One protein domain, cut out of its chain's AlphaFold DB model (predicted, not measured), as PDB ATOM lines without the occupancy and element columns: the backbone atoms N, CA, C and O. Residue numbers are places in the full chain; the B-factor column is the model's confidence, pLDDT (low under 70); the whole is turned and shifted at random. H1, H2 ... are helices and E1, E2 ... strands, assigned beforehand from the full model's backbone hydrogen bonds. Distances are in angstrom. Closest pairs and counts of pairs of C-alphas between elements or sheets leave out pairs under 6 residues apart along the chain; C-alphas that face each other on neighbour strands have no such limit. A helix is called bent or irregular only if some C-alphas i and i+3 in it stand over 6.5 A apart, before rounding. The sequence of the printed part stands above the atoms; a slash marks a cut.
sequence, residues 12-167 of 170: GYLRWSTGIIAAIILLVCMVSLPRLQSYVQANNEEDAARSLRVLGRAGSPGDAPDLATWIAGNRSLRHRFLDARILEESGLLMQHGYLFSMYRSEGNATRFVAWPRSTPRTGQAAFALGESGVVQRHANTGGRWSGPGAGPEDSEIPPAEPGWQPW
ATOM      1  N   GLY A  12       5.458 -23.638 -74.848       60.66
ATOM      2  CA  GLY A  12       5.083 -24.082 -73.500       60.66
ATOM      3  C   GLY A  12       6.256 -24.036 -72.518       60.66
ATOM      4  O   GLY A  12       6.096 -23.567 -71.392       60.66
ATOM      5  N   TYR A  13       7.445 -24.439 -72.978       65.50
ATOM      6  CA  TYR A  13       8.665 -24.421 -72.171       65.50
ATOM      7  C   TYR A  13       9.103 -22.992 -71.827       65.50
ATOM      8  O   TYR A  13       9.430 -22.722 -70.676       65.50
ATOM      9  N   LEU A  14       9.017 -22.060 -72.790       67.44
ATOM     10  CA  LEU A  14       9.385 -20.657 -72.585       67.44
ATOM     11  C   LEU A  14       8.480 -19.967 -71.548       67.44
ATOM     12  O   LEU A  14       8.969 -19.272 -70.661       67.44
ATOM     13  N   ARG A  15       7.158 -20.201 -71.601       73.12
ATOM     14  CA  ARG A  15       6.198 -19.622 -70.638       73.12
ATOM     15  C   ARG A  15       6.383 -20.175 -69.225       73.12
ATOM     16  O   ARG A  15       6.319 -19.411 -68.264       73.12
ATOM     17  N   TRP A  16       6.650 -21.476 -69.098       74.25
ATOM     18  CA  TRP A  16       6.962 -22.106 -67.812       74.25
ATOM     19  C   TRP A  16       8.286 -21.606 -67.233       74.25
ATOM     20  O   TRP A  16       8.337 -21.251 -66.056       74.25
ATOM     21  N   SER A  17       9.333 -21.490 -68.057       81.25
ATOM     22  CA  SER A  17      10.617 -20.943 -67.607       81.25
ATOM     23  C   SER A  17      10.492 -19.496 -67.137       81.25
ATOM     24  O   SER A  17      11.036 -19.156 -66.090       81.25
ATOM     25  N   THR A  18       9.719 -18.656 -67.836       87.12
ATOM     26  CA  THR A  18       9.497 -17.263 -67.418       87.12
ATOM     27  C   THR A  18       8.752 -17.185 -66.087       87.12
ATOM     28  O   THR A  18       9.125 -16.385 -65.233       87.12
ATOM     29  N   GLY A  19       7.740 -18.035 -65.874       90.12
ATOM     30  CA  GLY A  19       7.008 -18.094 -64.605       90.12
ATOM     31  C   GLY A  19       7.898 -18.492 -63.425       90.12
ATOM     32  O   GLY A  19       7.850 -17.853 -62.375       90.12
ATOM     33  N   ILE A  20       8.763 -19.493 -63.612       91.44
ATOM     34  CA  ILE A  20       9.713 -19.939 -62.582       91.44
ATOM     35  C   ILE A  20      10.738 -18.842 -62.275       91.44
ATOM     36  O   ILE A  20      10.975 -18.539 -61.108       91.44
ATOM     37  N   ILE A  21      11.317 -18.207 -63.299       91.75
ATOM     38  CA  ILE A  21      12.281 -17.114 -63.111       91.75
ATOM     39  C   ILE A  21      11.630 -15.943 -62.365       91.75
ATOM     40  O   ILE A  21      12.208 -15.442 -61.404       91.75
ATOM     41  N   ALA A  22      10.415 -15.541 -62.748       92.69
ATOM     42  CA  ALA A  22       9.685 -14.476 -62.063       92.69
ATOM     43  C   ALA A  22       9.407 -14.818 -60.589       92.69
ATOM     44  O   ALA A  22       9.592 -13.968 -59.719       92.69
ATOM     45  N   ALA A  23       9.026 -16.066 -60.293       93.19
ATOM     46  CA  ALA A  23       8.810 -16.529 -58.924       93.19
ATOM     47  C   ALA A  23      10.104 -16.514 -58.092       93.19
ATOM     48  O   ALA A  23      10.088 -16.066 -56.946       93.19
ATOM     49  N   ILE A  24      11.233 -16.941 -58.670       93.75
ATOM     50  CA  ILE A  24      12.546 -16.883 -58.010       93.75
ATOM     51  C   ILE A  24      12.951 -15.428 -57.748       93.75
ATOM     52  O   ILE A  24      13.363 -15.112 -56.636       93.75
ATOM     53  N   ILE A  25      12.802 -14.533 -58.729       92.81
ATOM     54  CA  ILE A  25      13.100 -13.102 -58.558       92.81
ATOM     55  C   ILE A  25      12.248 -12.512 -57.431       92.81
ATOM     56  O   ILE A  25      12.785 -11.841 -56.552       92.81
ATOM     57  N   LEU A  26      10.943 -12.793 -57.411       92.94
ATOM     58  CA  LEU A  26      10.041 -12.321 -56.362       92.94
ATOM     59  C   LEU A  26      10.475 -12.824 -54.978       92.94
ATOM     60  O   LEU A  26      10.549 -12.034 -54.036       92.94
ATOM     61  N   LEU A  27      10.810 -14.112 -54.870       92.00
ATOM     62  CA  LEU A  27      11.300 -14.720 -53.634       92.00
ATOM     63  C   LEU A  27      12.600 -14.053 -53.163       92.00
ATOM     64  O   LEU A  27      12.717 -13.680 -51.996       92.00
ATOM     65  N   VAL A  28      13.561 -13.848 -54.067       88.50
ATOM     66  CA  VAL A  28      14.829 -13.173 -53.762       88.50
ATOM     67  C   VAL A  28      14.584 -11.740 -53.296       88.50
ATOM     68  O   VAL A  28      15.154 -11.341 -52.280       88.50
ATOM     69  N   CYS A  29      13.720 -10.977 -53.970       86.94
ATOM     70  CA  CYS A  29      13.353  -9.620 -53.557       86.94
ATOM     71  C   CYS A  29      12.726  -9.609 -52.157       86.94
ATOM     72  O   CYS A  29      13.133  -8.818 -51.307       86.94
ATOM     73  N   MET A  30      11.789 -10.520 -51.892       86.00
ATOM     74  CA  MET A  30      11.092 -10.623 -50.610       86.00
ATOM     75  C   MET A  30      12.042 -10.955 -49.450       86.00
ATOM     76  O   MET A  30      11.855 -10.456 -48.344       86.00
ATOM     77  N   VAL A  31      13.089 -11.749 -49.696       81.56
ATOM     78  CA  VAL A  31      14.092 -12.103 -48.677       81.56
ATOM     79  C   VAL A  31      15.197 -11.045 -48.550       81.56
ATOM     80  O   VAL A  31      15.694 -10.798 -47.449       81.56
ATOM     81  N   SER A  32      15.596 -10.407 -49.651       81.06
ATOM     82  CA  SER A  32      16.760  -9.506 -49.685       81.06
ATOM     83  C   SER A  32      16.422  -8.078 -49.257       81.06
ATOM     84  O   SER A  32      17.211  -7.457 -48.544       81.06
ATOM     85  N   LEU A  33      15.250  -7.554 -49.636       80.44
ATOM     86  CA  LEU A  33      14.844  -6.179 -49.313       80.44
ATOM     87  C   LEU A  33      14.773  -5.896 -47.799       80.44
ATOM     88  O   LEU A  33      15.316  -4.871 -47.379       80.44
ATOM     89  N   PRO A  34      14.205  -6.779 -46.947       77.62
ATOM     90  CA  PRO A  34      14.182  -6.547 -45.502       77.62
ATOM     91  C   PRO A  34      15.588  -6.462 -44.900       77.62
ATOM     92  O   PRO A  34      15.850  -5.638 -44.026       77.62
ATOM     93  N   ARG A  35      16.523  -7.277 -45.408       80.50
ATOM     94  CA  ARG A  35      17.921  -7.258 -44.959       80.50
ATOM     95  C   ARG A  35      18.601  -5.950 -45.342       80.50
ATOM     96  O   ARG A  35      19.254  -5.339 -44.500       80.50
ATOM     97  N   LEU A  36      18.396  -5.475 -46.573       84.19
ATOM     98  CA  LEU A  36      18.911  -4.174 -47.013       84.19
ATOM     99  C   LEU A  36      18.409  -3.039 -46.119       84.19
ATOM    100  O   LEU A  36      19.189  -2.168 -45.747       84.19
ATOM    101  N   GLN A  37      17.141  -3.085 -45.705       86.44
ATOM    102  CA  GLN A  37      16.589  -2.083 -44.800       86.44
ATOM    103  C   GLN A  37      17.291  -2.088 -43.433       86.44
ATOM    104  O   GLN A  37      17.635  -1.017 -42.933       86.44
ATOM    105  N   SER A  38      17.565  -3.263 -42.851       86.38
ATOM    106  CA  SER A  38      18.326  -3.344 -41.594       86.38
ATOM    107  C   SER A  38      19.764  -2.836 -41.730       86.38
ATOM    108  O   SER A  38      20.256  -2.166 -40.826       86.38
ATOM    109  N   TYR A  39      20.421  -3.082 -42.870       89.25
ATOM    110  CA  TYR A  39      21.769  -2.567 -43.124       89.25
ATOM    111  C   TYR A  39      21.786  -1.045 -43.251       89.25
ATOM    112  O   TYR A  39      22.645  -0.391 -42.665       89.25
ATOM    113  N   VAL A  40      20.822  -0.468 -43.972       90.81
ATOM    114  CA  VAL A  40      20.697   0.989 -44.091       90.81
ATOM    115  C   VAL A  40      20.446   1.622 -42.722       90.81
ATOM    116  O   VAL A  40      21.098   2.603 -42.390       90.81
ATOM    117  N   GLN A  41      19.566   1.045 -41.896       92.75
ATOM    118  CA  GLN A  41      19.325   1.539 -40.533       92.75
ATOM    119  C   GLN A  41      20.587   1.500 -39.671       92.75
ATOM    120  O   GLN A  41      20.910   2.497 -39.032       92.75
ATOM    121  N   ALA A  42      21.312   0.380 -39.677       92.62
ATOM    122  CA  ALA A  42      22.545   0.240 -38.909       92.62
ATOM    123  C   ALA A  42      23.607   1.261 -39.349       92.62
ATOM    124  O   ALA A  42      24.223   1.906 -38.503       92.62
ATOM    125  N   ASN A  43      23.763   1.471 -40.660       94.31
ATOM    126  CA  ASN A  43      24.685   2.473 -41.193       94.31
ATOM    127  C   ASN A  43      24.266   3.902 -40.825       94.31
ATOM    128  O   ASN A  43      25.125   4.717 -40.502       94.31
ATOM    129  N   ASN A  44      22.967   4.209 -40.847       95.44
ATOM    130  CA  ASN A  44      22.457   5.516 -40.435       95.44
ATOM    131  C   ASN A  44      22.699   5.766 -38.936       95.44
ATOM    132  O   ASN A  44      23.160   6.841 -38.563       95.44
ATOM    133  N   GLU A  45      22.431   4.768 -38.084       96.06
ATOM    134  CA  GLU A  45      22.709   4.815 -36.641       96.06
ATOM    135  C   GLU A  45      24.201   5.037 -36.364       96.06
ATOM    136  O   GLU A  45      24.581   5.876 -35.542       96.06
ATOM    137  N   GLU A  46      25.064   4.312 -37.077       95.88
ATOM    138  CA  GLU A  46      26.505   4.455 -36.935       95.88
ATOM    139  C   GLU A  46      26.992   5.830 -37.405       95.88
ATOM    140  O   GLU A  46      27.771   6.474 -36.696       95.88
ATOM    141  N   ASP A  47      26.523   6.301 -38.563       95.75
ATOM    142  CA  ASP A  47      26.874   7.614 -39.101       95.75
ATOM    143  C   ASP A  47      26.421   8.741 -38.169       95.75
ATOM    144  O   ASP A  47      27.208   9.650 -37.895       95.75
ATOM    145  N   ALA A  48      25.220   8.638 -37.589       97.00
ATOM    146  CA  ALA A  48      24.706   9.592 -36.613       97.00
ATOM    147  C   ALA A  48      25.585   9.668 -35.361       97.00
ATOM    148  O   ALA A  48      26.028  10.752 -34.966       97.00
ATOM    149  N   ALA A  49      25.926   8.518 -34.777       96.44
ATOM    150  CA  ALA A  49      26.823   8.473 -33.631       96.44
ATOM    151  C   ALA A  49      28.227   9.005 -33.974       96.44
ATOM    152  O   ALA A  49      28.855   9.702 -33.174       96.44
ATOM    153  N   ARG A  50      28.742   8.709 -35.174       95.31
ATOM    154  CA  ARG A  50      30.042   9.210 -35.639       95.31
ATOM    155  C   ARG A  50      30.009  10.730 -35.841       95.31
ATOM    156  O   ARG A  50      30.953  11.405 -35.435       95.31
ATOM    157  N   SER A  51      28.920  11.267 -36.387       96.19
ATOM    158  CA  SER A  51      28.684  12.705 -36.545       96.19
ATOM    159  C   SER A  51      28.629  13.429 -35.199       96.19
ATOM    160  O   SER A  51      29.311  14.440 -35.046       96.19
ATOM    161  N   LEU A  52      27.954  12.875 -34.184       95.75
ATOM    162  CA  LEU A  52      27.972  13.441 -32.827       95.75
ATOM    163  C   LEU A  52      29.379  13.476 -32.217       95.75
ATOM    164  O   LEU A  52      29.754  14.473 -31.603       95.75
ATOM    165  N   ARG A  53      30.201  12.437 -32.427       94.06
ATOM    166  CA  ARG A  53      31.611  12.467 -31.991       94.06
ATOM    167  C   ARG A  53      32.409  13.560 -32.700       94.06
ATOM    168  O   ARG A  53      33.282  14.163 -32.082       94.06
ATOM    169  N   VAL A  54      32.151  13.802 -33.988       94.69
ATOM    170  CA  VAL A  54      32.813  14.885 -34.735       94.69
ATOM    171  C   VAL A  54      32.399  16.251 -34.191       94.69
ATOM    172  O   VAL A  54      33.277  17.083 -33.981       94.69
ATOM    173  N   LEU A  55      31.111  16.459 -33.895       94.38
ATOM    174  CA  LEU A  55      30.632  17.679 -33.233       94.38
ATOM    175  C   LEU A  55      31.308  17.857 -31.866       94.38
ATOM    176  O   LEU A  55      31.904  18.896 -31.615       94.38
ATOM    177  N   GLY A  56      31.346  16.812 -31.036       92.44
ATOM    178  CA  GLY A  56      32.024  16.857 -29.738       92.44
ATOM    179  C   GLY A  56      33.511  17.207 -29.822       92.44
ATOM    180  O   GLY A  56      34.010  18.003 -29.033       92.44
ATOM    181  N   ARG A  57      34.227  16.666 -30.817       92.56
ATOM    182  CA  ARG A  57      35.646  16.990 -31.061       92.56
ATOM    183  C   ARG A  57      35.865  18.400 -31.599       92.56
ATOM    184  O   ARG A  57      36.946  18.945 -31.400       92.56
ATOM    185  N   ALA A  58      34.883  18.973 -32.294       92.56
ATOM    186  CA  ALA A  58      34.943  20.361 -32.739       92.56
ATOM    187  C   ALA A  58      34.811  21.356 -31.573       92.56
ATOM    188  O   ALA A  58      35.176  22.519 -31.735       92.56
ATOM    189  N   GLY A  59      34.365  20.891 -30.403       88.88
ATOM    190  CA  GLY A  59      34.323  21.659 -29.166       88.88
ATOM    191  C   GLY A  59      33.028  22.448 -28.997       88.88
ATOM    192  O   GLY A  59      31.976  22.065 -29.506       88.88
ATOM    193  N   SER A  60      33.108  23.540 -28.237       88.69
ATOM    194  CA  SER A  60      31.951  24.396 -27.978       88.69
ATOM    195  C   SER A  60      31.588  25.233 -29.219       88.69
ATOM    196  O   SER A  60      32.486  25.786 -29.860       88.69
ATOM    197  N   PRO A  61      30.290  25.395 -29.531       90.62
ATOM    198  CA  PRO A  61      29.817  26.306 -30.568       90.62
ATOM    199  C   PRO A  61      29.995  27.792 -30.242       90.62
ATOM    200  O   PRO A  61      29.788  28.628 -31.124       90.62
ATOM    201  N   GLY A  62      30.355  28.137 -29.000       88.19
ATOM    202  CA  GLY A  62      30.427  29.523 -28.541       88.19
ATOM    203  C   GLY A  62      29.070  30.217 -28.663       88.19
ATOM    204  O   GLY A  62      28.053  29.697 -28.194       88.19
ATOM    205  N   ASP A  63      29.056  31.363 -29.342       88.50
ATOM    206  CA  ASP A  63      27.871  32.211 -29.519       88.50
ATOM    207  C   ASP A  63      27.022  31.842 -30.745       88.50
ATOM    208  O   ASP A  63      26.084  32.563 -31.087       88.50
ATOM    209  N   ALA A  64      27.319  30.728 -31.426       89.50
ATOM    210  CA  ALA A  64      26.503  30.302 -32.556       89.50
ATOM    211  C   ALA A  64      25.033  30.102 -32.112       89.50
ATOM    212  O   ALA A  64      24.786  29.447 -31.088       89.50
ATOM    213  N   PRO A  65      24.057  30.673 -32.847       86.69
ATOM    214  CA  PRO A  65      22.646  30.609 -32.474       86.69
ATOM    215  C   PRO A  65      22.063  29.208 -32.676       86.69
ATOM    216  O   PRO A  65      21.249  28.760 -31.876       86.69
ATOM    217  N   ASP A  66      22.514  28.502 -33.713       88.50
ATOM    218  CA  ASP A  66      22.061  27.164 -34.065       88.50
ATOM    219  C   ASP A  66      23.194  26.309 -34.657       88.50
ATOM    220  O   ASP A  66      24.304  26.775 -34.952       88.50
ATOM    221  N   LEU A  67      22.899  25.016 -34.819       91.62
ATOM    222  CA  LEU A  67      23.837  24.024 -35.335       91.62
ATOM    223  C   LEU A  67      24.274  24.340 -36.775       91.62
ATOM    224  O   LEU A  67      25.441  24.159 -37.118       91.62
ATOM    225  N   ALA A  68      23.357  24.828 -37.613       91.25
ATOM    226  CA  ALA A  68      23.634  25.161 -39.007       91.25
ATOM    227  C   ALA A  68      24.649  26.308 -39.135       91.25
ATOM    228  O   ALA A  68      25.627  26.196 -39.880       91.25
ATOM    229  N   THR A  69      24.461  27.373 -38.361       91.81
ATOM    230  CA  THR A  69      25.341  28.541 -38.302       91.81
ATOM    231  C   THR A  69      26.723  28.144 -37.798       91.81
ATOM    232  O   THR A  69      27.738  28.547 -38.375       91.81
ATOM    233  N   TRP A  70      26.786  27.283 -36.776       93.88
ATOM    234  CA  TRP A  70      28.062  26.771 -36.280       93.88
ATOM    235  C   TRP A  70      28.806  25.936 -37.327       93.88
ATOM    236  O   TRP A  70      29.999  26.153 -37.565       93.88
ATOM    237  N   ILE A  71      28.106  25.021 -38.005       94.31
ATOM    238  CA  ILE A  71      28.680  24.216 -39.086       94.31
ATOM    239  C   ILE A  71      29.184  25.127 -40.203       94.31
ATOM    240  O   ILE A  71      30.318  24.956 -40.638       94.31
ATOM    241  N   ALA A  72      28.404  26.124 -40.628       92.31
ATOM    242  CA  ALA A  72      28.804  27.069 -41.669       92.31
ATOM    243  C   ALA A  72      30.089  27.841 -41.312       92.31
ATOM    244  O   ALA A  72      30.916  28.090 -42.196       92.31
ATOM    245  N   GLY A  73      30.300  28.163 -40.032       93.50
ATOM    246  CA  GLY A  73      31.510  28.822 -39.530       93.50
ATOM    247  C   GLY A  73      32.740  27.913 -39.393       93.50
ATOM    248  O   GLY A  73      33.866  28.410 -39.363       93.50
ATOM    249  N   ASN A  74      32.573  26.587 -39.356       94.75
ATOM    250  CA  ASN A  74      33.657  25.640 -39.085       94.75
ATOM    251  C   ASN A  74      33.999  24.776 -40.313       94.75
ATOM    252  O   ASN A  74      33.258  23.870 -40.693       94.75
ATOM    253  N   ARG A  75      35.177  25.003 -40.919       93.06
ATOM    254  CA  ARG A  75      35.617  24.306 -42.149       93.06
ATOM    255  C   ARG A  75      35.580  22.779 -42.032       93.06
ATOM    256  O   ARG A  75      35.164  22.123 -42.986       93.06
ATOM    257  N   SER A  76      36.015  22.225 -40.901       91.69
ATOM    258  CA  SER A  76      36.048  20.776 -40.681       91.69
ATOM    259  C   SER A  76      34.638  20.197 -40.583       91.69
ATOM    260  O   SER A  76      34.362  19.146 -41.164       91.69
ATOM    261  N   LEU A  77      33.724  20.908 -39.915       94.94
ATOM    262  CA  LEU A  77      32.322  20.503 -39.831       94.94
ATOM    263  C   LEU A  77      31.621  20.607 -41.187       94.94
ATOM    264  O   LEU A  77      30.960  19.652 -41.582       94.94
ATOM    265  N   ARG A  78      31.827  21.684 -41.958       94.56
ATOM    266  CA  ARG A  78      31.266  21.789 -43.320       94.56
ATOM    267  C   ARG A  78      31.643  20.604 -44.198       94.56
ATOM    268  O   ARG A  78      30.811  20.109 -44.943       94.56
ATOM    269  N   HIS A  79      32.895  20.151 -44.111       93.19
ATOM    270  CA  HIS A  79      33.340  18.998 -44.887       93.19
ATOM    271  C   HIS A  79      32.641  17.703 -44.447       93.19
ATOM    272  O   HIS A  79      32.261  16.899 -45.292       93.19
ATOM    273  N   ARG A  80      32.419  17.510 -43.138       94.44
ATOM    274  CA  ARG A  80      31.701  16.339 -42.608       94.44
ATOM    275  C   ARG A  80      30.207  16.343 -42.951       94.44
ATOM    276  O   ARG A  80      29.637  15.278 -43.186       94.44
ATOM    277  N   PHE A  81      29.585  17.514 -42.950       94.94
ATOM    278  CA  PHE A  81      28.144  17.701 -43.124       94.94
ATOM    279  C   PHE A  81      27.790  18.248 -44.515       94.94
ATOM    280  O   PHE A  81      26.807  18.964 -44.668       94.94
ATOM    281  N   LEU A  82      28.582  17.911 -45.537       92.00
ATOM    282  CA  LEU A  82      28.416  18.444 -46.892       92.00
ATOM    283  C   LEU A  82      27.072  18.054 -47.534       92.00
ATOM    284  O   LEU A  82      26.464  18.869 -48.217       92.00
ATOM    285  N   ASP A  83      26.590  16.841 -47.256       91.19
ATOM    286  CA  ASP A  83      25.300  16.332 -47.746       91.19
ATOM    287  C   ASP A  83      24.133  16.609 -46.783       91.19
ATOM    288  O   ASP A  83      23.010  16.128 -46.985       91.19
ATOM    289  N   ALA A  84      24.390  17.340 -45.697       94.06
ATOM    290  CA  ALA A  84      23.371  17.634 -44.710       94.06
ATOM    291  C   ALA A  84      22.398  18.695 -45.234       94.06
ATOM    292  O   ALA A  84      22.773  19.646 -45.918       94.06
ATOM    293  N   ARG A  85      21.120  18.537 -44.892       94.38
ATOM    294  CA  ARG A  85      20.066  19.500 -45.225       94.38
ATOM    295  C   ARG A  85      19.600  20.201 -43.968       94.38
ATOM    296  O   ARG A  85      19.429  19.551 -42.944       94.38
ATOM    297  N   ILE A  86      19.338  21.493 -44.061       92.50
ATOM    298  CA  ILE A  86      18.718  22.249 -42.975       92.50
ATOM    299  C   ILE A  86      17.203  22.204 -43.190       92.50
ATOM    300  O   ILE A  86      16.726  22.436 -44.300       92.50
ATOM    301  N   LEU A  87      16.448  21.859 -42.151       90.50
ATOM    302  CA  LEU A  87      14.991  21.941 -42.146       90.50
ATOM    303  C   LEU A  87      14.606  23.316 -41.605       90.50
ATOM    304  O   LEU A  87      14.490  23.481 -40.392       90.50
ATOM    305  N   GLU A  88      14.419  24.279 -42.507       80.12
ATOM    306  CA  GLU A  88      14.213  25.706 -42.200       80.12
ATOM    307  C   GLU A  88      13.137  25.958 -41.133       80.12
ATOM    308  O   GLU A  88      13.361  26.745 -40.222       80.12
ATOM    309  N   GLU A  89      12.020  25.227 -41.172       80.12
ATOM    310  CA  GLU A  89      10.917  25.367 -40.203       80.12
ATOM    311  C   GLU A  89      11.309  25.022 -38.757       80.12
ATOM    312  O   GLU A  89      10.691  25.504 -37.812       80.12
ATOM    313  N   SER A  90      12.318  24.168 -38.578       80.12
ATOM    314  CA  SER A  90      12.711  23.616 -37.271       80.12
ATOM    315  C   SER A  90      14.146  23.962 -36.864       80.12
ATOM    316  O   SER A  90      14.555  23.650 -35.751       80.12
ATOM    317  N   GLY A  91      14.940  24.544 -37.770       83.50
ATOM    318  CA  GLY A  91      16.378  24.769 -37.578       83.50
ATOM    319  C   GLY A  91      17.215  23.485 -37.471       83.50
ATOM    320  O   GLY A  91      18.415  23.546 -37.204       83.50
ATOM    321  N   LEU A  92      16.606  22.313 -37.676       91.81
ATOM    322  CA  LEU A  92      17.274  21.026 -37.529       91.81
ATOM    323  C   LEU A  92      18.171  20.719 -38.716       91.81
ATOM    324  O   LEU A  92      17.836  20.990 -39.870       91.81
ATOM    325  N   LEU A  93      19.280  20.048 -38.436       95.25
ATOM    326  CA  LEU A  93      20.134  19.485 -39.469       95.25
ATOM    327  C   LEU A  93      19.712  18.036 -39.736       95.25
ATOM    328  O   LEU A  93      19.556  17.258 -38.803       95.25
ATOM    329  N   MET A  94      19.562  17.641 -40.996       96.06
ATOM    330  CA  MET A  94      19.248  16.276 -41.409       96.06
ATOM    331  C   MET A  94      20.396  15.672 -42.213       96.06
ATOM    332  O   MET A  94      20.768  16.205 -43.257       96.06
ATOM    333  N   GLN A  95      20.887  14.511 -41.788       95.62
ATOM    334  CA  GLN A  95      21.895  13.727 -42.504       95.62
ATOM    335  C   GLN A  95      21.559  12.236 -42.404       95.62
ATOM    336  O   GLN A  95      21.224  11.750 -41.330       95.62
ATOM    337  N   HIS A  96      21.602  11.520 -43.534       94.81
ATOM    338  CA  HIS A  96      21.401  10.061 -43.619       94.81
ATOM    339  C   HIS A  96      20.218   9.518 -42.792       94.81
ATOM    340  O   HIS A  96      20.314   8.521 -42.090       94.81
ATOM    341  N   GLY A  97      19.066  10.194 -42.866       94.94
ATOM    342  CA  GLY A  97      17.847   9.765 -42.171       94.94
ATOM    343  C   GLY A  97      17.790  10.113 -40.682       94.94
ATOM    344  O   GLY A  97      16.779   9.816 -40.051       94.94
ATOM    345  N   TYR A  98      18.805  10.785 -40.145       97.69
ATOM    346  CA  TYR A  98      18.843  11.316 -38.788       97.69
ATOM    347  C   TYR A  98      18.707  12.833 -38.778       97.69
ATOM    348  O   TYR A  98      19.139  13.518 -39.704       97.69
ATOM    349  N   LEU A  99      18.082  13.334 -37.721       97.50
ATOM    350  CA  LEU A  99      17.948  14.742 -37.388       97.50
ATOM    351  C   LEU A  99      18.886  15.055 -36.232       97.50
ATOM    352  O   LEU A  99      19.043  14.222 -35.345       97.50
ATOM    353  N   PHE A 100      19.495  16.234 -36.251       97.25
ATOM    354  CA  PHE A 100      20.447  16.692 -35.253       97.25
ATOM    355  C   PHE A 100      20.006  18.040 -34.707       97.25
ATOM    356  O   PHE A 100      19.588  18.923 -35.462       97.25
ATOM    357  N   SER A 101      20.165  18.189 -33.396       94.56
ATOM    358  CA  SER A 101      19.920  19.435 -32.683       94.56
ATOM    359  C   SER A 101      21.025  19.705 -31.670       94.56
ATOM    360  O   SER A 101      21.827  18.828 -31.326       94.56
ATOM    361  N   MET A 102      21.045  20.948 -31.212       92.12
ATOM    362  CA  MET A 102      21.960  21.472 -30.223       92.12
ATOM    363  C   MET A 102      21.152  22.194 -29.147       92.12
ATOM    364  O   MET A 102      20.393  23.108 -29.460       92.12
ATOM    365  N   TYR A 103      21.357  21.817 -27.889       88.69
ATOM    366  CA  TYR A 103      20.782  22.496 -26.732       88.69
ATOM    367  C   TYR A 103      21.886  23.176 -25.935       88.69
ATOM    368  O   TYR A 103      22.978  22.629 -25.760       88.69
ATOM    369  N   ARG A 104      21.599  24.379 -25.442       86.00
ATOM    370  CA  ARG A 104      22.452  25.066 -24.476       86.00
ATOM    371  C   ARG A 104      21.873  24.761 -23.096       86.00
ATOM    372  O   ARG A 104      20.791  25.237 -22.775       86.00
ATOM    373  N   SER A 105      22.564  23.911 -22.348       75.25
ATOM    374  CA  SER A 105      22.159  23.500 -21.007       75.25
ATOM    375  C   SER A 105      22.589  24.538 -19.968       75.25
ATOM    376  O   SER A 105      23.417  25.422 -20.240       75.25
ATOM    377  N   GLU A 106      22.028  24.437 -18.767       69.12
ATOM    378  CA  GLU A 106      22.403  25.289 -17.640       69.12
ATOM    379  C   GLU A 106      23.909  25.147 -17.345       69.12
ATOM    380  O   GLU A 106      24.470  24.053 -17.355       69.12
ATOM    381  N   GLY A 107      24.603  26.273 -17.142       66.94
ATOM    382  CA  GLY A 107      26.063  26.286 -16.954       66.94
ATOM    383  C   GLY A 107      26.896  26.381 -18.242       66.94
ATOM    384  O   GLY A 107      28.099  26.137 -18.203       66.94
ATOM    385  N   ASN A 108      26.287  26.773 -19.369       66.94
ATOM    386  CA  ASN A 108      26.954  26.997 -20.664       66.94
ATOM    387  C   ASN A 108      27.518  25.721 -21.326       66.94
ATOM    388  O   ASN A 108      28.315  25.793 -22.266       66.94
ATOM    389  N   ALA A 109      27.093  24.542 -20.864       79.31
ATOM    390  CA  ALA A 109      27.391  23.282 -21.531       79.31
ATOM    391  C   ALA A 109      26.502  23.129 -22.772       79.31
ATOM    392  O   ALA A 109      25.302  23.396 -22.739       79.31
ATOM    393  N   THR A 110      27.080  22.697 -23.889       87.50
ATOM    394  CA  THR A 110      26.317  22.395 -25.104       87.50
ATOM    395  C   THR A 110      26.088  20.900 -25.211       87.50
ATOM    396  O   THR A 110      27.042  20.123 -25.173       87.50
ATOM    397  N   ARG A 111      24.830  20.499 -25.394       90.19
ATOM    398  CA  ARG A 111      24.456  19.113 -25.661       90.19
ATOM    399  C   ARG A 111      24.070  18.950 -27.120       90.19
ATOM    400  O   ARG A 111      23.334  19.760 -27.675       90.19
ATOM    401  N   PHE A 112      24.565  17.882 -27.732       94.12
ATOM    402  CA  PHE A 112      24.211  17.504 -29.095       94.12
ATOM    403  C   PHE A 112      23.410  16.220 -29.062       94.12
ATOM    404  O   PHE A 112      23.805  15.260 -28.400       94.12
ATOM    405  N   VAL A 113      22.325  16.190 -29.822       96.25
ATOM    406  CA  VAL A 113      21.465  15.014 -29.947       96.25
ATOM    407  C   VAL A 113      21.253  14.654 -31.401       96.25
ATOM    408  O   VAL A 113      21.333  15.510 -32.285       96.25
ATOM    409  N   ALA A 114      20.965  13.381 -31.637       97.81
ATOM    410  CA  ALA A 114      20.532  12.884 -32.924       97.81
ATOM    411  C   ALA A 114      19.408  11.860 -32.761       97.81
ATOM    412  O   ALA A 114      19.488  10.975 -31.913       97.81
ATOM    413  N   TRP A 115      18.375  11.932 -33.592       97.81
ATOM    414  CA  TRP A 115      17.263  10.978 -33.567       97.81
ATOM    415  C   TRP A 115      16.754  10.695 -34.986       97.81
ATOM    416  O   TRP A 115      16.988  11.491 -35.901       97.81
ATOM    417  N   PRO A 116      16.100   9.549 -35.222       97.56
ATOM    418  CA  PRO A 116      15.667   9.175 -36.560       97.56
ATOM    419  C   PRO A 116      14.558  10.105 -37.063       97.56
ATOM    420  O   PRO A 116      13.624  10.466 -36.344       97.56
ATOM    421  N   ARG A 117      14.600  10.434 -38.355       96.56
ATOM    422  CA  ARG A 117      13.525  11.176 -39.030       96.56
ATOM    423  C   ARG A 117      12.213  10.389 -39.040       96.56
ATOM    424  O   ARG A 117      11.134  10.971 -39.059       96.56
ATOM    425  N   SER A 118      12.303   9.068 -39.129       95.19
ATOM    426  CA  SER A 118      11.150   8.173 -39.153       95.19
ATOM    427  C   SER A 118      11.541   6.821 -38.574       95.19
ATOM    428  O   SER A 118      12.256   6.051 -39.224       95.19
ATOM    429  N   THR A 119      11.073   6.526 -37.367       93.12
ATOM    430  CA  THR A 119      11.184   5.196 -36.754       93.12
ATOM    431  C   THR A 119      10.064   4.290 -37.279       93.12
ATOM    432  O   THR A 119       8.937   4.758 -37.443       93.12
ATOM    433  N   PRO A 120      10.325   3.001 -37.569       92.31
ATOM    434  CA  PRO A 120      11.619   2.304 -37.555       92.31
ATOM    435  C   PRO A 120      12.367   2.383 -38.897       92.31
ATOM    436  O   PRO A 120      13.323   1.652 -39.120       92.31
ATOM    437  N   ARG A 121      11.922   3.210 -39.851       92.25
ATOM    438  CA  ARG A 121      12.428   3.188 -41.234       92.25
ATOM    439  C   ARG A 121      13.889   3.621 -41.358       92.25
ATOM    440  O   ARG A 121      14.634   3.011 -42.117       92.25
ATOM    441  N   THR A 122      14.256   4.693 -40.667       94.12
ATOM    442  CA  THR A 122      15.559   5.375 -40.794       94.12
ATOM    443  C   THR A 122      16.541   5.006 -39.691       94.12
ATOM    444  O   THR A 122      17.743   5.083 -39.918       94.12
ATOM    445  N   GLY A 123      16.026   4.550 -38.552       95.06
ATOM    446  CA  GLY A 123      16.777   4.089 -37.394       95.06
ATOM    447  C   GLY A 123      15.823   3.770 -36.244       95.06
ATOM    448  O   GLY A 123      14.618   4.030 -36.341       95.06
ATOM    449  N   GLN A 124      16.354   3.177 -35.178       95.56
ATOM    450  CA  GLN A 124      15.599   2.719 -34.005       95.56
ATOM    451  C   GLN A 124      16.207   3.202 -32.682       95.56
ATOM    452  O   GLN A 124      15.774   2.799 -31.602       95.56
ATOM    453  N   ALA A 125      17.209   4.074 -32.748       96.56
ATOM    454  CA  ALA A 125      17.870   4.630 -31.581       96.56
ATOM    455  C   ALA A 125      18.002   6.142 -31.672       96.56
ATOM    456  O   ALA A 125      18.227   6.680 -32.759       96.56
ATOM    457  N   ALA A 126      17.901   6.792 -30.518       97.38
ATOM    458  CA  ALA A 126      18.335   8.165 -30.335       97.38
ATOM    459  C   ALA A 126      19.745   8.173 -29.735       97.38
ATOM    460  O   ALA A 126      20.164   7.235 -29.048       97.38
ATOM    461  N   PHE A 127      20.482   9.236 -30.015       97.50
ATOM    462  CA  PHE A 127      21.855   9.426 -29.591       97.50
ATOM    463  C   PHE A 127      22.020  10.798 -28.954       97.50
ATOM    464  O   PHE A 127      21.395  11.769 -29.376       97.50
ATOM    465  N   ALA A 128      22.905  10.879 -27.973       96.31
ATOM    466  CA  ALA A 128      23.294  12.120 -27.335       96.31
ATOM    467  C   ALA A 128      24.799  12.114 -27.095       96.31
ATOM    468  O   ALA A 128      25.387  11.070 -26.811       96.31
ATOM    469  N   LEU A 129      25.440  13.270 -27.202       92.88
ATOM    470  CA  LEU A 129      26.798  13.439 -26.711       92.88
ATOM    471  C   LEU A 129      26.738  13.732 -25.208       92.88
ATOM    472  O   LEU A 129      26.241  14.782 -24.808       92.88
ATOM    473  N   GLY A 130      27.226  12.802 -24.388       82.81
ATOM    474  CA  GLY A 130      27.326  13.001 -22.944       82.81
ATOM    475  C   GLY A 130      28.446  13.974 -22.567       82.81
ATOM    476  O   GLY A 130      29.342  14.255 -23.364       82.81
ATOM    477  N   GLU A 131      28.436  14.433 -21.316       77.12
ATOM    478  CA  GLU A 131      29.380  15.434 -20.782       77.12
ATOM    479  C   GLU A 131      30.852  14.996 -20.854       77.12
ATOM    480  O   GLU A 131      31.747  15.815 -21.034       77.12
ATOM    481  N   SER A 132      31.114  13.687 -20.801       78.69
ATOM    482  CA  SER A 132      32.455  13.108 -20.959       78.69
ATOM    483  C   SER A 132      32.962  13.080 -22.409       78.69
ATOM    484  O   SER A 132      34.029  12.528 -22.678       78.69
ATOM    485  N   GLY A 133      32.189  13.604 -23.369       83.81
ATOM    486  CA  GLY A 133      32.471  13.498 -24.805       83.81
ATOM    487  C   GLY A 133      32.181  12.109 -25.389       83.81
ATOM    488  O   GLY A 133      32.475  11.842 -26.558       83.81
ATOM    489  N   VAL A 134      31.598  11.209 -24.593       90.94
ATOM    490  CA  VAL A 134      31.171   9.879 -25.034       90.94
ATOM    491  C   VAL A 134      29.767   9.972 -25.616       90.94
ATOM    492  O   VAL A 134      28.846  10.471 -24.973       90.94
ATOM    493  N   VAL A 135      29.586   9.451 -26.831       95.31
ATOM    494  CA  VAL A 135      28.244   9.300 -27.405       95.31
ATOM    495  C   VAL A 135      27.510   8.203 -26.658       95.31
ATOM    496  O   VAL A 135      28.011   7.088 -26.522       95.31
ATOM    497  N   GLN A 136      26.316   8.532 -26.198       95.62
ATOM    498  CA  GLN A 136      25.391   7.625 -25.559       95.62
ATOM    499  C   GLN A 136      24.250   7.309 -26.522       95.62
ATOM    500  O   GLN A 136      23.856   8.139 -27.341       95.62
ATOM    501  N   ARG A 137      23.744   6.083 -26.435       95.88
ATOM    502  CA  ARG A 137      22.639   5.551 -27.223       95.88
ATOM    503  C   ARG A 137      21.485   5.232 -26.291       95.88
ATOM    504  O   ARG A 137      21.695   4.581 -25.272       95.88
ATOM    505  N   HIS A 138      20.279   5.597 -26.694       96.12
ATOM    506  CA  HIS A 138      19.046   5.145 -26.063       96.12
ATOM    507  C   HIS A 138      18.226   4.349 -27.070       96.12
ATOM    508  O   HIS A 138      18.080   4.732 -28.237       96.12
ATOM    509  N   ALA A 139      17.748   3.186 -26.634       94.94
ATOM    510  CA  ALA A 139      16.869   2.361 -27.443       94.94
ATOM    511  C   ALA A 139      15.496   3.040 -27.537       94.94
ATOM    512  O   ALA A 139      14.707   2.994 -26.596       94.94
ATOM    513  N   ASN A 140      15.185   3.609 -28.701       93.88
ATOM    514  CA  ASN A 140      13.952   4.350 -28.958       93.88
ATOM    515  C   ASN A 140      12.774   3.396 -29.239       93.88
ATOM    516  O   ASN A 140      12.108   3.453 -30.278       93.88
ATOM    517  N   THR A 141      12.559   2.458 -28.316       86.00
ATOM    518  CA  THR A 141      11.500   1.450 -28.383       86.00
ATOM    519  C   THR A 141      10.148   2.156 -28.370       86.00
ATOM    520  O   THR A 141       9.879   2.973 -27.497       86.00
ATOM    521  N   GLY A 142       9.302   1.877 -29.361       84.81
ATOM    522  CA  GLY A 142       8.019   2.569 -29.530       84.81
ATOM    523  C   GLY A 142       8.096   3.884 -30.314       84.81
ATOM    524  O   GLY A 142       7.055   4.456 -30.616       84.81
ATOM    525  N   GLY A 143       9.294   4.337 -30.708       91.81
ATOM    526  CA  GLY A 143       9.459   5.481 -31.606       91.81
ATOM    527  C   GLY A 143       9.107   6.834 -30.993       91.81
ATOM    528  O   GLY A 143       8.716   7.726 -31.743       91.81
ATOM    529  N   ARG A 144       9.270   6.986 -29.668       94.62
ATOM    530  CA  ARG A 144       9.062   8.244 -28.927       94.62
ATOM    531  C   ARG A 144       9.757   9.416 -29.610       94.62
ATOM    532  O   ARG A 144       9.124  10.438 -29.845       94.62
ATOM    533  N   TRP A 145      11.025   9.234 -29.980       96.19
ATOM    534  CA  TRP A 145      11.780  10.252 -30.702       96.19
ATOM    535  C   TRP A 145      11.816   9.963 -32.201       96.19
ATOM    536  O   TRP A 145      12.663   9.205 -32.678       96.19
ATOM    537  N   SER A 146      10.864  10.501 -32.959       96.69
ATOM    538  CA  SER A 146      10.758  10.247 -34.398       96.69
ATOM    539  C   SER A 146      10.247  11.471 -35.149       96.69
ATOM    540  O   SER A 146       9.086  11.852 -35.030       96.69
ATOM    541  N   GLY A 147      11.093  12.022 -36.016       95.50
ATOM    542  CA  GLY A 147      10.743  13.150 -36.878       95.50
ATOM    543  C   GLY A 147      10.963  14.529 -36.245       95.50
ATOM    544  O   GLY A 147      11.360  14.625 -35.087       95.50
ATOM    545  N   PRO A 148      10.758  15.614 -37.015       93.56
ATOM    546  CA  PRO A 148      11.261  16.949 -36.667       93.56
ATOM    547  C   PRO A 148      10.720  17.550 -35.366       93.56
ATOM    548  O   PRO A 148      11.428  18.306 -34.719       93.56
ATOM    549  N   GLY A 149       9.498  17.203 -34.963       92.25
ATOM    550  CA  GLY A 149       8.860  17.747 -33.758       92.25
ATOM    551  C   GLY A 149       9.006  16.887 -32.501       92.25
ATOM    552  O   GLY A 149       8.355  17.181 -31.509       92.25
ATOM    553  N   ALA A 150       9.786  15.806 -32.553       93.50
ATOM    554  CA  ALA A 150       9.875  14.823 -31.472       93.50
ATOM    555  C   ALA A 150      11.337  14.453 -31.180       93.50
ATOM    556  O   ALA A 150      11.687  13.280 -31.117       93.50
ATOM    557  N   GLY A 151      12.223  15.445 -31.094       93.56
ATOM    558  CA  GLY A 151      13.590  15.217 -30.618       93.56
ATOM    559  C   GLY A 151      13.641  15.059 -29.096       93.56
ATOM    560  O   GLY A 151      12.712  15.509 -28.430       93.56
ATOM    561  N   PRO A 152      14.700  14.443 -28.540       93.75
ATOM    562  CA  PRO A 152      14.924  14.448 -27.099       93.75
ATOM    563  C   PRO A 152      15.079  15.875 -26.577       93.75
ATOM    564  O   PRO A 152      15.886  16.634 -27.115       93.75
ATOM    565  N   GLU A 153      14.337  16.231 -25.535       91.38
ATOM    566  CA  GLU A 153      14.487  17.519 -24.849       91.38
ATOM    567  C   GLU A 153      15.730  17.526 -23.944       91.38
ATOM    568  O   GLU A 153      16.200  16.468 -23.534       91.38
ATOM    569  N   ASP A 154      16.260  18.701 -23.570       88.44
ATOM    570  CA  ASP A 154      17.467  18.779 -22.719       88.44
ATOM    571  C   ASP A 154      17.309  18.054 -21.367       88.44
ATOM    572  O   ASP A 154      18.267  17.492 -20.839       88.44
ATOM    573  N   SER A 155      16.082  18.006 -20.844       89.00
ATOM    574  CA  SER A 155      15.695  17.289 -19.622       89.00
ATOM    575  C   SER A 155      15.629  15.762 -19.777       89.00
ATOM    576  O   SER A 155      15.571  15.057 -18.774       89.00
ATOM    577  N   GLU A 156      15.641  15.242 -21.006       90.50
ATOM    578  CA  GLU A 156      15.586  13.808 -21.337       90.50
ATOM    579  C   GLU A 156      16.968  13.254 -21.738       90.50
ATOM    580  O   GLU A 156      17.171  12.042 -21.882       90.50
ATOM    581  N   ILE A 157      17.941  14.146 -21.929       88.19
ATOM    582  CA  ILE A 157      19.315  13.808 -22.289       88.19
ATOM    583  C   ILE A 157      20.053  13.296 -21.043       88.19
ATOM    584  O   ILE A 157      19.836  13.779 -19.928       88.19
ATOM    585  N   PRO A 158      20.945  12.302 -21.188       83.50
ATOM    586  CA  PRO A 158      21.643  11.732 -20.055       83.50
ATOM    587  C   PRO A 158      22.465  12.792 -19.312       83.50
ATOM    588  O   PRO A 158      23.071  13.657 -19.950       83.50
ATOM    589  N   PRO A 159      22.540  12.696 -17.974       80.69
ATOM    590  CA  PRO A 159      22.142  11.546 -17.151       80.69
ATOM    591  C   PRO A 159      20.670  11.537 -16.688       80.69
ATOM    592  O   PRO A 159      20.324  10.711 -15.847       80.69
ATOM    593  N   ALA A 160      19.815  12.436 -17.186       81.62
ATOM    594  CA  ALA A 160      18.479  12.641 -16.627       81.62
ATOM    595  C   ALA A 160      17.521  11.455 -16.842       81.62
ATOM    596  O   ALA A 160      16.812  11.061 -15.917       81.62
ATOM    597  N   GLU A 161      17.523  10.850 -18.034       85.00
ATOM    598  CA  GLU A 161      16.678   9.691 -18.324       85.00
ATOM    599  C   GLU A 161      17.447   8.359 -18.165       85.00
ATOM    600  O   GLU A 161      18.544   8.195 -18.706       85.00
ATOM    601  N   PRO A 162      16.899   7.351 -17.465       85.56
ATOM    602  CA  PRO A 162      17.465   6.004 -17.463       85.56
ATOM    603  C   PRO A 162      17.338   5.326 -18.839       85.56
ATOM    604  O   PRO A 162      16.304   5.415 -19.492       85.56
ATOM    605  N   GLY A 163      18.360   4.575 -19.262       89.38
ATOM    606  CA  GLY A 163      18.337   3.797 -20.516       89.38
ATOM    607  C   GLY A 163      19.348   4.253 -21.567       89.38
ATOM    608  O   GLY A 163      19.632   3.515 -22.512       89.38
ATOM    609  N   TRP A 164      19.960   5.416 -21.361       92.44
ATOM    610  CA  TRP A 164      21.137   5.839 -22.106       92.44
ATOM    611  C   TRP A 164      22.354   4.985 -21.739       92.44
ATOM    612  O   TRP A 164      22.680   4.799 -20.566       92.44
ATOM    613  N   GLN A 165      23.031   4.447 -22.750       93.69
ATOM    614  CA  GLN A 165      24.203   3.587 -22.586       93.69
ATOM    615  C   GLN A 165      25.354   4.072 -23.471       93.69
ATOM    616  O   GLN A 165      25.100   4.527 -24.588       93.69
ATOM    617  N   PRO A 166      26.623   3.961 -23.037       91.88
ATOM    618  CA  PRO A 166      27.765   4.295 -23.882       91.88
ATOM    619  C   PRO A 166      27.726   3.547 -25.220       91.88
ATOM    620  O   PRO A 166      27.595   2.323 -25.262       91.88
ATOM    621  N   TRP A 167      27.871   4.277 -26.325       91.00
ATOM    622  CA  TRP A 167      27.960   3.684 -27.654       91.00
ATOM    623  C   TRP A 167      29.409   3.345 -28.002       91.00
ATOM    624  O   TRP A 167      30.240   4.228 -28.257       91.00
TER     625      TRP A 167
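Overview. This is residues 12 to 167 of the 170 residues of an uncharacterized protein of Planctomycetes bacterium (UniProt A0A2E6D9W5). One very long helix, H1, makes the longest axis: its first part, residues 12 to 36, sticks out as a free arm, and residues 41 to 56 pack on one face of a strongly twisted six-stranded sheet. Two short helices, H2 and H3, sit near the sheet's E1 end, while at the E6 end the long stretch of residues 140 to 167, with no named element, folds back so that residues 165 to 166 pair with residues 136 to 137 of E6. The 156 printed residues run H1 H2 H3 E1 E2 E3 E4 E5 E6, class mixed; the strands, in this order across the sheet, form a meander, each the antiparallel neighbour of the one before. The whole is loose, with a radius of gyration of the C-alphas of 19.8 A and spans of 78 by 35 by 27 A.

Arrangement. Start with H1, residues 12 to 58, which has a kink of 27 degrees near residue 33; it is neither bent nor irregular, but only just: C-alphas 31 and 34 are 6.4 A apart. Next come H2, residues 67 to 73, apart from H1, and H3, residues 75 to 80. H3 touches H1 with H1's residues 51 to 58 alone, opposite ways at a shallow tilt of 27 degrees; the closest C-alphas, Leu 55 and Leu 77, are 7.4 A apart. H2 and H3 only just touch, with 3 pairs of C-alphas within 8 A, and only at the corner; Ile 71 and Leu 77 are closest, their C-alphas 5.3 A apart. The sheet's hairpins follow: E1, residues 85 to 87, and E2, residues 92 to 95, have N 87 and O 92 at 2.8 A; E2 and E3, residues 98 to 104, N 100 and O 93 at 2.8 A; E3 and E4, residues 110 to 116, N 99 and O 115 at 2.8 A; E4 and E5, residues 125 to 129, N 114 and O 127 at 2.8 A; E5 and E6, residues 135 to 139, N 136 and O 128 at 2.8 A, each pair within hydrogen-bond range. H1 is on this sheet, two layers with the helix on one face; its closest C-alphas to E5 are those of Leu 52 and Leu 129, 6.2 A apart. H2 only grazes the sheet with residues 67 to 71, and H3 is not on it. Every O i to N i+4 pair is within hydrogen-bond range in H2 and H3, and 41 of 43 in H1.

Along the chain. Find C-alpha 12 at (5.083, -24.082, -73.500); H1 runs 67.3 A to C-alpha 58 at (34.943, 20.361, -32.739). E3 measures 20.2 A, E4 20.5 A, E5 13.5 A and E6 13.3 A, ending at C-alpha 139, (16.869, 2.361, -27.443).

Size, cuts and confidence. The C-alphas of Gly 12 and Gly 107, farthest apart, are 78.6 A apart. Without residues 12 to 36, the body spans 36 by 31 by 26 A. Residues 165 to 166 pair antiparallel with residues 136 to 137 of E6. The printed part has no cut, and no link between named elements is long. Residues 12 to 14 and 106 to 108 have pLDDT under 70.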